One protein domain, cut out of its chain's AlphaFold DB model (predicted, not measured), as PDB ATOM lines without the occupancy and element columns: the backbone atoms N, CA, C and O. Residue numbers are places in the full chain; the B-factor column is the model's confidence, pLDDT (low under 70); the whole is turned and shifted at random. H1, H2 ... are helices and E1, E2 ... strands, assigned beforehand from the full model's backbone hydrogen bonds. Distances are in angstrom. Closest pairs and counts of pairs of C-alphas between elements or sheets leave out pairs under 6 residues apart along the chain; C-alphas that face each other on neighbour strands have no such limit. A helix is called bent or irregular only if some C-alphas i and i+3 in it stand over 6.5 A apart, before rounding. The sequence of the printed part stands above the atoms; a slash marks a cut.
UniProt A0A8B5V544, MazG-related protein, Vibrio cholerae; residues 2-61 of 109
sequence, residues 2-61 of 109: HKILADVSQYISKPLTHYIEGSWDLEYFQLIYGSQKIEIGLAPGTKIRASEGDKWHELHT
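What this domain is: This is residues 2 to 61 of the 109 residues of the protein "MazG-related protein" of Vibrio cholerae (UniProt A0A8B5V544). An arched, twisted ribbon of three antiparallel strands, E1, E2 and E3, makes the body, its two long strands E1 and E2 each sharply bent. The irregular helix H1 stands up from the sheet at one end of the arch, and the small hairpin of E4 and E5 extends the sheet at the other end, where E4 pairs with the first residues of E2. The printed part has 60 residues, with one named helix and five named strands; along the chain H1 comes first and the strands E1 to E5 follow it; the class is mostly strand, and the branched sheet has the antiparallel neighbour pairs E1 and E2, E2 and E3, E2 and E4, and E4 and E5. The whole is loose, with a radius of gyration of the C-alphas of 13.4 A, and only just elongated, spanning 39 by 26 by 17 A.

How they stand to each other: E2, residues 24 to 33, has three neighbours in the branched sheet. E1, residues 12 to 21, lies on one side of it, beside residues 24 to 31; N 19 and O 26 are 2.9 A apart, within hydrogen-bond range. On the other side are E3, residues 36 to 41, beside residues 27 to 33, and E4, residues 47 to 49, beside residues 24 to 25. E2 and E3 are antiparallel at 144 degrees, with N 31 and O 38 at 2.8 A. E2 and E4 are antiparallel, with N 47 and O 25 at 2.8 A. E1, E2 and E3 form a meander, each strand the antiparallel neighbour of the one before. E5, residues 56 to 58, forms a hairpin with E4, with N 48 and O 57 at 2.8 A. E3 and E4 are apart. E1 bends by 98 degrees at residue 18, and E2 by 82 degrees at residue 27. H1, residues 4 to 11, is on the sheet over E1, at a height over the sheet of 6.6 A, and stands up from it at 53 degrees. The closest C-alphas of H1 and E2 are those of Tyr 11 and Leu 31, 5.0 A apart. H1 is irregular, with C-alphas 7 and 10 at 8.0 A; 2 of its 4 O i to N i+4 pairs are within hydrogen-bond range.

Where its parts are: E2 is 23.1 A long from first to last C-alpha, E1 18.1 A, E3 16.2 A and H1 11.6 A; E4 and E5 have three residues each. H1 begins at C-alpha 4, (37.028, 29.557, -3.173). E2 begins at C-alpha 24, (22.085, 26.547, -20.913), and E5 ends at C-alpha 58, (21.423, 36.534, -22.605).

The domain as a whole: The two C-alphas farthest apart are those of His 2 and Glu 52, at 41.6 A. The printed part has no cut and no long link; the link from E4 to E5, six residues, is short, and the others are tight. The mean pLDDT of the printed part is 92.5, and residue 2 is under 70.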
ATOM      1  N   HIS A   2      40.694  35.723  -1.418       57.69
ATOM      2  CA  HIS A   2      40.738  34.276  -1.173       57.69
ATOM      3  C   HIS A   2      39.969  33.576  -2.298       57.69
ATOM      4  O   HIS A   2      38.874  34.007  -2.656       57.69
ATOM      5  N   LYS A   3      40.576  32.559  -2.915       83.38
ATOM      6  CA  LYS A   3      39.989  31.846  -4.053       83.38
ATOM      7  C   LYS A   3      39.241  30.621  -3.537       83.38
ATOM      8  O   LYS A   3      39.886  29.653  -3.150       83.38
ATOM      9  N   ILE A   4      37.911  30.648  -3.622       89.19
ATOM     10  CA  ILE A   4      37.028  29.557  -3.173       89.19
ATOM     11  C   ILE A   4      37.418  28.185  -3.745       89.19
ATOM     12  O   ILE A   4      37.295  27.180  -3.059       89.19
ATOM     13  N   LEU A   5      37.953  28.139  -4.973       90.50
ATOM     14  CA  LEU A   5      38.327  26.894  -5.655       90.50
ATOM     15  C   LEU A   5      39.341  26.044  -4.879       90.50
ATOM     16  O   LEU A   5      39.272  24.821  -4.946       90.50
ATOM     17  N   ALA A   6      40.272  26.671  -4.154       91.62
ATOM     18  CA  ALA A   6      41.236  25.925  -3.348       91.62
ATOM     19  C   ALA A   6      40.531  25.207  -2.185       91.62
ATOM     20  O   ALA A   6      40.776  24.022  -1.952       91.62
ATOM     21  N   ASP A   7      39.599  25.907  -1.534       93.25
ATOM     22  CA  ASP A   7      38.891  25.446  -0.338       93.25
ATOM     23  C   ASP A   7      37.893  24.318  -0.649       93.25
ATOM     24  O   ASP A   7      37.648  23.446   0.184       93.25
ATOM     25  N   VAL A   8      37.347  24.297  -1.870       94.88
ATOM     26  CA  VAL A   8      36.320  23.325  -2.291       94.88
ATOM     27  C   VAL A   8      36.834  22.241  -3.240       94.88
ATOM     28  O   VAL A   8      36.051  21.412  -3.698       94.88
ATOM     29  N   SER A   9      38.137  22.222  -3.536       94.62
ATOM     30  CA  SER A   9      38.753  21.362  -4.561       94.62
ATOM     31  C   SER A   9      38.409  19.873  -4.428       94.62
ATOM     32  O   SER A   9      38.115  19.221  -5.426       94.62
ATOM     33  N   GLN A  10      38.370  19.354  -3.200       96.81
ATOM     34  CA  GLN A  10      38.030  17.955  -2.904       96.81
ATOM     35  C   GLN A  10      36.578  17.567  -3.237       96.81
ATOM     36  O   GLN A  10      36.270  16.382  -3.323       96.81
ATOM     37  N   TYR A  11      35.689  18.548  -3.408       97.69
ATOM     38  CA  TYR A  11      34.268  18.336  -3.687       97.69
ATOM     39  C   TYR A  11      33.920  18.534  -5.165       97.69
ATOM     40  O   TYR A  11      32.782  18.285  -5.553       97.69
ATOM     41  N   ILE A  12      34.861  18.995  -5.997       97.38
ATOM     42  CA  ILE A  12      34.608  19.308  -7.408       97.38
ATOM     43  C   ILE A  12      34.254  18.036  -8.187       97.38
ATOM     44  O   ILE A  12      35.068  17.126  -8.320       97.38
ATOM     45  N   SER A  13      33.051  18.008  -8.761       97.38
ATOM     46  CA  SER A  13      32.583  16.950  -9.665       97.38
ATOM     47  C   SER A  13      32.530  17.384 -11.130       97.38
ATOM     48  O   SER A  13      32.610  16.537 -12.016       97.38
ATOM     49  N   LYS A  14      32.398  18.691 -11.398       96.88
ATOM     50  CA  LYS A  14      32.636  19.289 -12.721       96.88
ATOM     51  C   LYS A  14      33.540  20.515 -12.549       96.88
ATOM     52  O   LYS A  14      33.211  21.359 -11.712       96.88
ATOM     53  N   PRO A  15      34.670  20.612 -13.274       96.19
ATOM     54  CA  PRO A  15      35.598  21.732 -13.142       96.19
ATOM     55  C   PRO A  15      34.975  23.048 -13.618       96.19
ATOM     56  O   PRO A  15      34.014  23.043 -14.377       96.19
ATOM     57  N   LEU A  16      35.563  24.173 -13.200       96.06
ATOM     58  CA  LEU A  16      35.189  25.488 -13.721       96.06
ATOM     59  C   LEU A  16      35.615  25.601 -15.184       96.06
ATOM     60  O   LEU A  16      36.809  25.672 -15.476       96.06
ATOM     61  N   THR A  17      34.641  25.591 -16.085       96.00
ATOM     62  CA  THR A  17      34.833  25.837 -17.516       96.00
ATOM     63  C   THR A  17      33.509  26.261 -18.148       96.00
ATOM     64  O   THR A  17      32.455  26.257 -17.510       96.00
ATOM     65  N   HIS A  18      33.576  26.654 -19.413       97.50
ATOM     66  CA  HIS A  18      32.424  26.956 -20.245       97.50
ATOM     67  C   HIS A  18      31.709  25.675 -20.697       97.50
ATOM     68  O   HIS A  18      32.356  24.731 -21.158       97.50
ATOM     69  N   TYR A  19      30.382  25.658 -20.571       96.88
ATOM     70  CA  TYR A  19      29.514  24.541 -20.928       96.88
ATOM     71  C   TYR A  19      28.312  25.023 -21.741       96.88
ATOM     72  O   TYR A  19      27.673  26.014 -21.393       96.88
ATOM     73  N   ILE A  20      27.964  24.257 -22.777       95.81
ATOM     74  CA  ILE A  20      26.697  24.379 -23.503       95.81
ATOM     75  C   ILE A  20      25.970  23.041 -23.367       95.81
ATOM     76  O   ILE A  20      26.323  22.060 -24.022       95.81
ATOM     77  N   GLU A  21      24.985  22.983 -22.474       92.50
ATOM     78  CA  GLU A  21      24.271  21.758 -22.106       92.50
ATOM     79  C   GLU A  21      22.757  22.031 -22.041       92.50
ATOM     80  O   GLU A  21      22.274  22.865 -21.273       92.50
ATOM     81  N   GLY A  22      21.972  21.317 -22.855       90.62
ATOM     82  CA  GLY A  22      20.513  21.464 -22.893       90.62
ATOM     83  C   GLY A  22      20.055  22.859 -23.341       90.62
ATOM     84  O   GLY A  22      20.182  23.212 -24.516       90.62
ATOM     85  N   SER A  23      19.485  23.624 -22.407       92.81
ATOM     86  CA  SER A  23      18.998  25.000 -22.611       92.81
ATOM     87  C   SER A  23      19.927  26.064 -22.019       92.81
ATOM     88  O   SER A  23      19.516  27.215 -21.895       92.81
ATOM     89  N   TRP A  24      21.150  25.690 -21.638       94.88
ATOM     90  CA  TRP A  24      22.085  26.547 -20.913       94.88
ATOM     91  C   TRP A  24      23.424  26.673 -21.646       94.88
ATOM     92  O   TRP A  24      23.977  25.677 -22.105       94.88
ATOM     93  N   ASP A  25      23.931  27.900 -21.722       96.19
ATOM     94  CA  ASP A  25      25.254  28.289 -22.222       96.19
ATOM     95  C   ASP A  25      25.881  29.184 -21.139       96.19
ATOM     96  O   ASP A  25      25.487  30.340 -20.984       96.19
ATOM     97  N   LEU A  26      26.754  28.622 -20.296       96.81
ATOM     98  CA  LEU A  26      27.311  29.314 -19.127       96.81
ATOM     99  C   LEU A  26      28.661  28.747 -18.688       96.81
ATOM    100  O   LEU A  26      29.010  27.599 -18.959       96.81
ATOM    101  N   GLU A  27      29.412  29.553 -17.947       97.06
ATOM    102  CA  GLU A  27      30.608  29.112 -17.235       97.06
ATOM    103  C   GLU A  27      30.240  28.784 -15.786       97.06
ATOM    104  O   GLU A  27      29.706  29.628 -15.067       97.06
ATOM    105  N   TYR A  28      30.488  27.551 -15.348       96.62
ATOM    106  CA  TYR A  28      30.179  27.122 -13.983       96.62
ATOM    107  C   TYR A  28      31.094  25.989 -13.528       96.62
ATOM    108  O   TYR A  28      31.786  25.370 -14.333       96.62
ATOM    109  N   PHE A  29      31.080  25.706 -12.228       96.75
ATOM    110  CA  PHE A  29      31.606  24.461 -11.675       96.75
ATOM    111  C   PHE A  29      30.567  23.793 -10.780       96.75
ATOM    112  O   PHE A  29      29.651  24.439 -10.263       96.75
ATOM    113  N   GLN A  30      30.721  22.485 -10.595       97.81
ATOM    114  CA  GLN A  30      29.824  21.672  -9.783       97.81
ATOM    115  C   GLN A  30      30.591  21.042  -8.626       97.81
ATOM    116  O   GLN A  30      31.681  20.498  -8.820       97.81
ATOM    117  N   LEU A  31      29.978  21.063  -7.445       97.81
ATOM    118  CA  LEU A  31      30.429  20.374  -6.245       97.81
ATOM    119  C   LEU A  31      29.452  19.260  -5.859       97.81
ATOM    120  O   LEU A  31      28.238  19.399  -6.035       97.81
ATOM    121  N   ILE A  32      29.977  18.201  -5.252       98.00
ATOM    122  CA  ILE A  32      29.210  17.240  -4.458       98.00
ATOM    123  C   ILE A  32      29.692  17.345  -3.012       98.00
ATOM    124  O   ILE A  32      30.810  16.947  -2.691       98.00
ATOM    125  N   TYR A  33      28.844  17.884  -2.137       96.44
ATOM    126  CA  TYR A  33      29.111  17.969  -0.702       96.44
ATOM    127  C   TYR A  33      28.114  17.084   0.050       96.44
ATOM    128  O   TYR A  33      26.909  17.341   0.052       96.44
ATOM    129  N   GLY A  34      28.603  15.993   0.645       95.19
ATOM    130  CA  GLY A  34      27.730  14.927   1.142       95.19
ATOM    131  C   GLY A  34      26.944  14.291  -0.011       95.19
ATOM    132  O   GLY A  34      27.540  13.809  -0.970       95.19
ATOM    133  N   SER A  35      25.613  14.311   0.064       94.94
ATOM    134  CA  SER A  35      24.712  13.881  -1.019       94.94
ATOM    135  C   SER A  35      24.148  15.044  -1.845       94.94
ATOM    136  O   SER A  35      23.292  14.822  -2.702       94.94
ATOM    137  N   GLN A  36      24.588  16.280  -1.587       96.62
ATOM    138  CA  GLN A  36      24.045  17.469  -2.233       96.62
ATOM    139  C   GLN A  36      24.892  17.880  -3.435       96.62
ATOM    140  O   GLN A  36      26.094  18.126  -3.314       96.62
ATOM    141  N   LYS A  37      24.230  18.030  -4.584       97.56
ATOM    142  CA  LYS A  37      24.797  18.701  -5.752       97.56
ATOM    143  C   LYS A  37      24.651  20.211  -5.595       97.56
ATOM    144  O   LYS A  37      23.548  20.692  -5.344       97.56
ATOM    145  N   ILE A  38      25.751  20.938  -5.756       96.94
ATOM    146  CA  ILE A  38      25.794  22.403  -5.710       96.94
ATOM    147  C   ILE A  38      26.433  22.889  -7.008       96.94
ATOM    148  O   ILE A  38      27.497  22.406  -7.392       96.94
ATOM    149  N   GLU A  39      25.792  23.835  -7.681       96.69
ATOM    150  CA  GLU A  39      26.287  24.449  -8.914       96.69
ATOM    151  C   GLU A  39      26.562  25.927  -8.648       96.69
ATOM    152  O   GLU A  39      25.733  26.630  -8.071       96.69
ATOM    153  N   ILE A  40      27.752  26.387  -9.035       95.19
ATOM    154  CA  ILE A  40      28.175  27.777  -8.866       95.19
ATOM    155  C   ILE A  40      28.544  28.300 -10.251       95.19
ATOM    156  O   ILE A  40      29.585  27.939 -10.806       95.19
ATOM    157  N   GLY A  41      27.649  29.112 -10.812       93.94
ATOM    158  CA  GLY A  41      27.781  29.712 -12.138       93.94
ATOM    159  C   GLY A  41      28.279  31.150 -12.096       93.94
ATOM    160  O   GLY A  41      27.995  31.902 -11.161       93.94
ATOM    161  N   LEU A  42      29.012  31.540 -13.132       93.00
ATOM    162  CA  LEU A  42      29.358  32.928 -13.397       93.00
ATOM    163  C   LEU A  42      28.213  33.592 -14.161       93.00
ATOM    164  O   LEU A  42      27.689  33.033 -15.118       93.00
ATOM    165  N   ALA A  43      27.829  34.799 -13.753       90.44
ATOM    166  CA  ALA A  43      26.740  35.523 -14.408       90.44
ATOM    167  C   ALA A  43      27.105  36.110 -15.786       90.44
ATOM    168  O   ALA A  43      26.298  35.959 -16.705       90.44
ATOM    169  N   PRO A  44      28.268  36.771 -15.983       89.81
ATOM    170  CA  PRO A  44      28.568  37.412 -17.261       89.81
ATOM    171  C   PRO A  44      28.567  36.417 -18.424       89.81
ATOM    172  O   PRO A  44      29.235  35.389 -18.362       89.81
ATOM    173  N   GLY A  45      27.834  36.742 -19.491       90.62
ATOM    174  CA  GLY A  45      27.782  35.925 -20.703       90.62
ATOM    175  C   GLY A  45      26.912  34.669 -20.612       90.62
ATOM    176  O   GLY A  45      26.860  33.935 -21.597       90.62
ATOM    177  N   THR A  46      26.208  34.438 -19.495       95.19
ATOM    178  CA  THR A  46      25.225  33.347 -19.397       95.19
ATOM    179  C   THR A  46      24.105  33.563 -20.405       95.19
ATOM    180  O   THR A  46      23.528  34.649 -20.492       95.19
ATOM    181  N   LYS A  47      23.745  32.513 -21.141       95.75
ATOM    182  CA  LYS A  47      22.594  32.504 -22.037       95.75
ATOM    183  C   LYS A  47      21.702  31.309 -21.766       95.75
ATOM    184  O   LYS A  47      22.148  30.222 -21.399       95.75
ATOM    185  N   ILE A  48      20.422  31.532 -22.009       94.62
ATOM    186  CA  ILE A  48      19.373  30.529 -21.943       94.62
ATOM    187  C   ILE A  48      18.692  30.410 -23.301       94.62
ATOM    188  O   ILE A  48      18.537  31.396 -24.025       94.62
ATOM    189  N   ARG A  49      18.289  29.195 -23.654       93.88
ATOM    190  CA  ARG A  49      17.509  28.918 -24.861       93.88
ATOM    191  C   ARG A  49      16.095  28.513 -24.473       93.88
ATOM    192  O   ARG A  49      15.922  27.647 -23.614       93.88
ATOM    193  N   ALA A  50      15.113  29.137 -25.114       87.44
ATOM    194  CA  ALA A  50      13.706  28.817 -24.905       87.44
ATOM    195  C   ALA A  50      13.385  27.369 -25.301       87.44
ATOM    196  O   ALA A  50      14.034  26.808 -26.183       87.44
ATOM    197  N   SER A  51      12.387  26.767 -24.653       80.94
ATOM    198  CA  SER A  51      11.844  25.462 -25.053       80.94
ATOM    199  C   SER A  51      11.202  25.524 -26.442       80.94
ATOM    200  O   SER A  51      11.382  24.618 -27.256       80.94
ATOM    201  N   GLU A  52      10.511  26.626 -26.734       74.62
ATOM    202  CA  GLU A  52       9.887  26.912 -28.022       74.62
ATOM    203  C   GLU A  52      10.780  27.836 -28.863       74.62
ATOM    204  O   GLU A  52      10.685  29.063 -28.825       74.62
ATOM    205  N   GLY A  53      11.685  27.230 -29.632       71.06
ATOM    206  CA  GLY A  53      12.549  27.919 -30.595       71.06
ATOM    207  C   GLY A  53      14.038  27.636 -30.399       71.06
ATOM    208  O   GLY A  53      14.456  27.048 -29.410       71.06
ATOM    209  N   ASP A  54      14.861  28.061 -31.362       78.94
ATOM    210  CA  ASP A  54      16.320  27.841 -31.334       78.94
ATOM    211  C   ASP A  54      17.117  29.128 -31.064       78.94
ATOM    212  O   ASP A  54      18.254  29.305 -31.501       78.94
ATOM    213  N   LYS A  55      16.497  30.088 -30.368       87.75
ATOM    214  CA  LYS A  55      17.116  31.382 -30.080       87.75
ATOM    215  C   LYS A  55      17.719  31.398 -28.679       87.75
ATOM    216  O   LYS A  55      17.047  31.107 -27.695       87.75
ATOM    217  N   TRP A  56      18.984  31.799 -28.604       93.25
ATOM    218  CA  TRP A  56      19.673  32.084 -27.349       93.25
ATOM    219  C   TRP A  56      19.385  33.511 -26.884       93.25
ATOM    220  O   TRP A  56      19.444  34.462 -27.667       93.25
ATOM    221  N   HIS A  57      19.109  33.648 -25.593       92.81
ATOM    222  CA  HIS A  57      18.849  34.903 -24.903       92.81
ATOM    223  C   HIS A  57      19.878  35.071 -23.792       92.81
ATOM    224  O   HIS A  57      20.079  34.154 -23.002       92.81
ATOM    225  N   GLU A  58      20.534  36.226 -23.724       93.62
ATOM    226  CA  GLU A  58      21.423  36.534 -22.605       93.62
ATOM    227  C   GLU A  58      20.611  36.693 -21.315       93.62
ATOM    228  O   GLU A  58      19.599  37.397 -21.287       93.62
ATOM    229  N   LEU A  59      21.054  36.015 -20.256       93.12
ATOM    230  CA  LEU A  59      20.466  36.098 -18.929       93.12
ATOM    231  C   LEU A  59      21.232  37.141 -18.116       93.12
ATOM    232  O   LEU A  59      22.304  36.872 -17.577       93.12
ATOM    233  N   HIS A  60      20.672  38.343 -18.031       91.19
ATOM    234  CA  HIS A  60      21.244  39.410 -17.223       91.19
ATOM    235  C   HIS A  60      20.778  39.307 -15.765       91.19
ATOM    236  O   HIS A  60      19.589  39.451 -15.484       91.19
ATOM    237  N   THR A  61      21.717  39.120 -14.834       90.62
ATOM    238  CA  THR A  61      21.437  39.068 -13.391       90.62
ATOM    239  C   THR A  61      21.893  40.354 -12.711       90.62
ATOM    240  O   THR A  61      23.091  40.628 -12.628       90.62
TER     241      THR A  61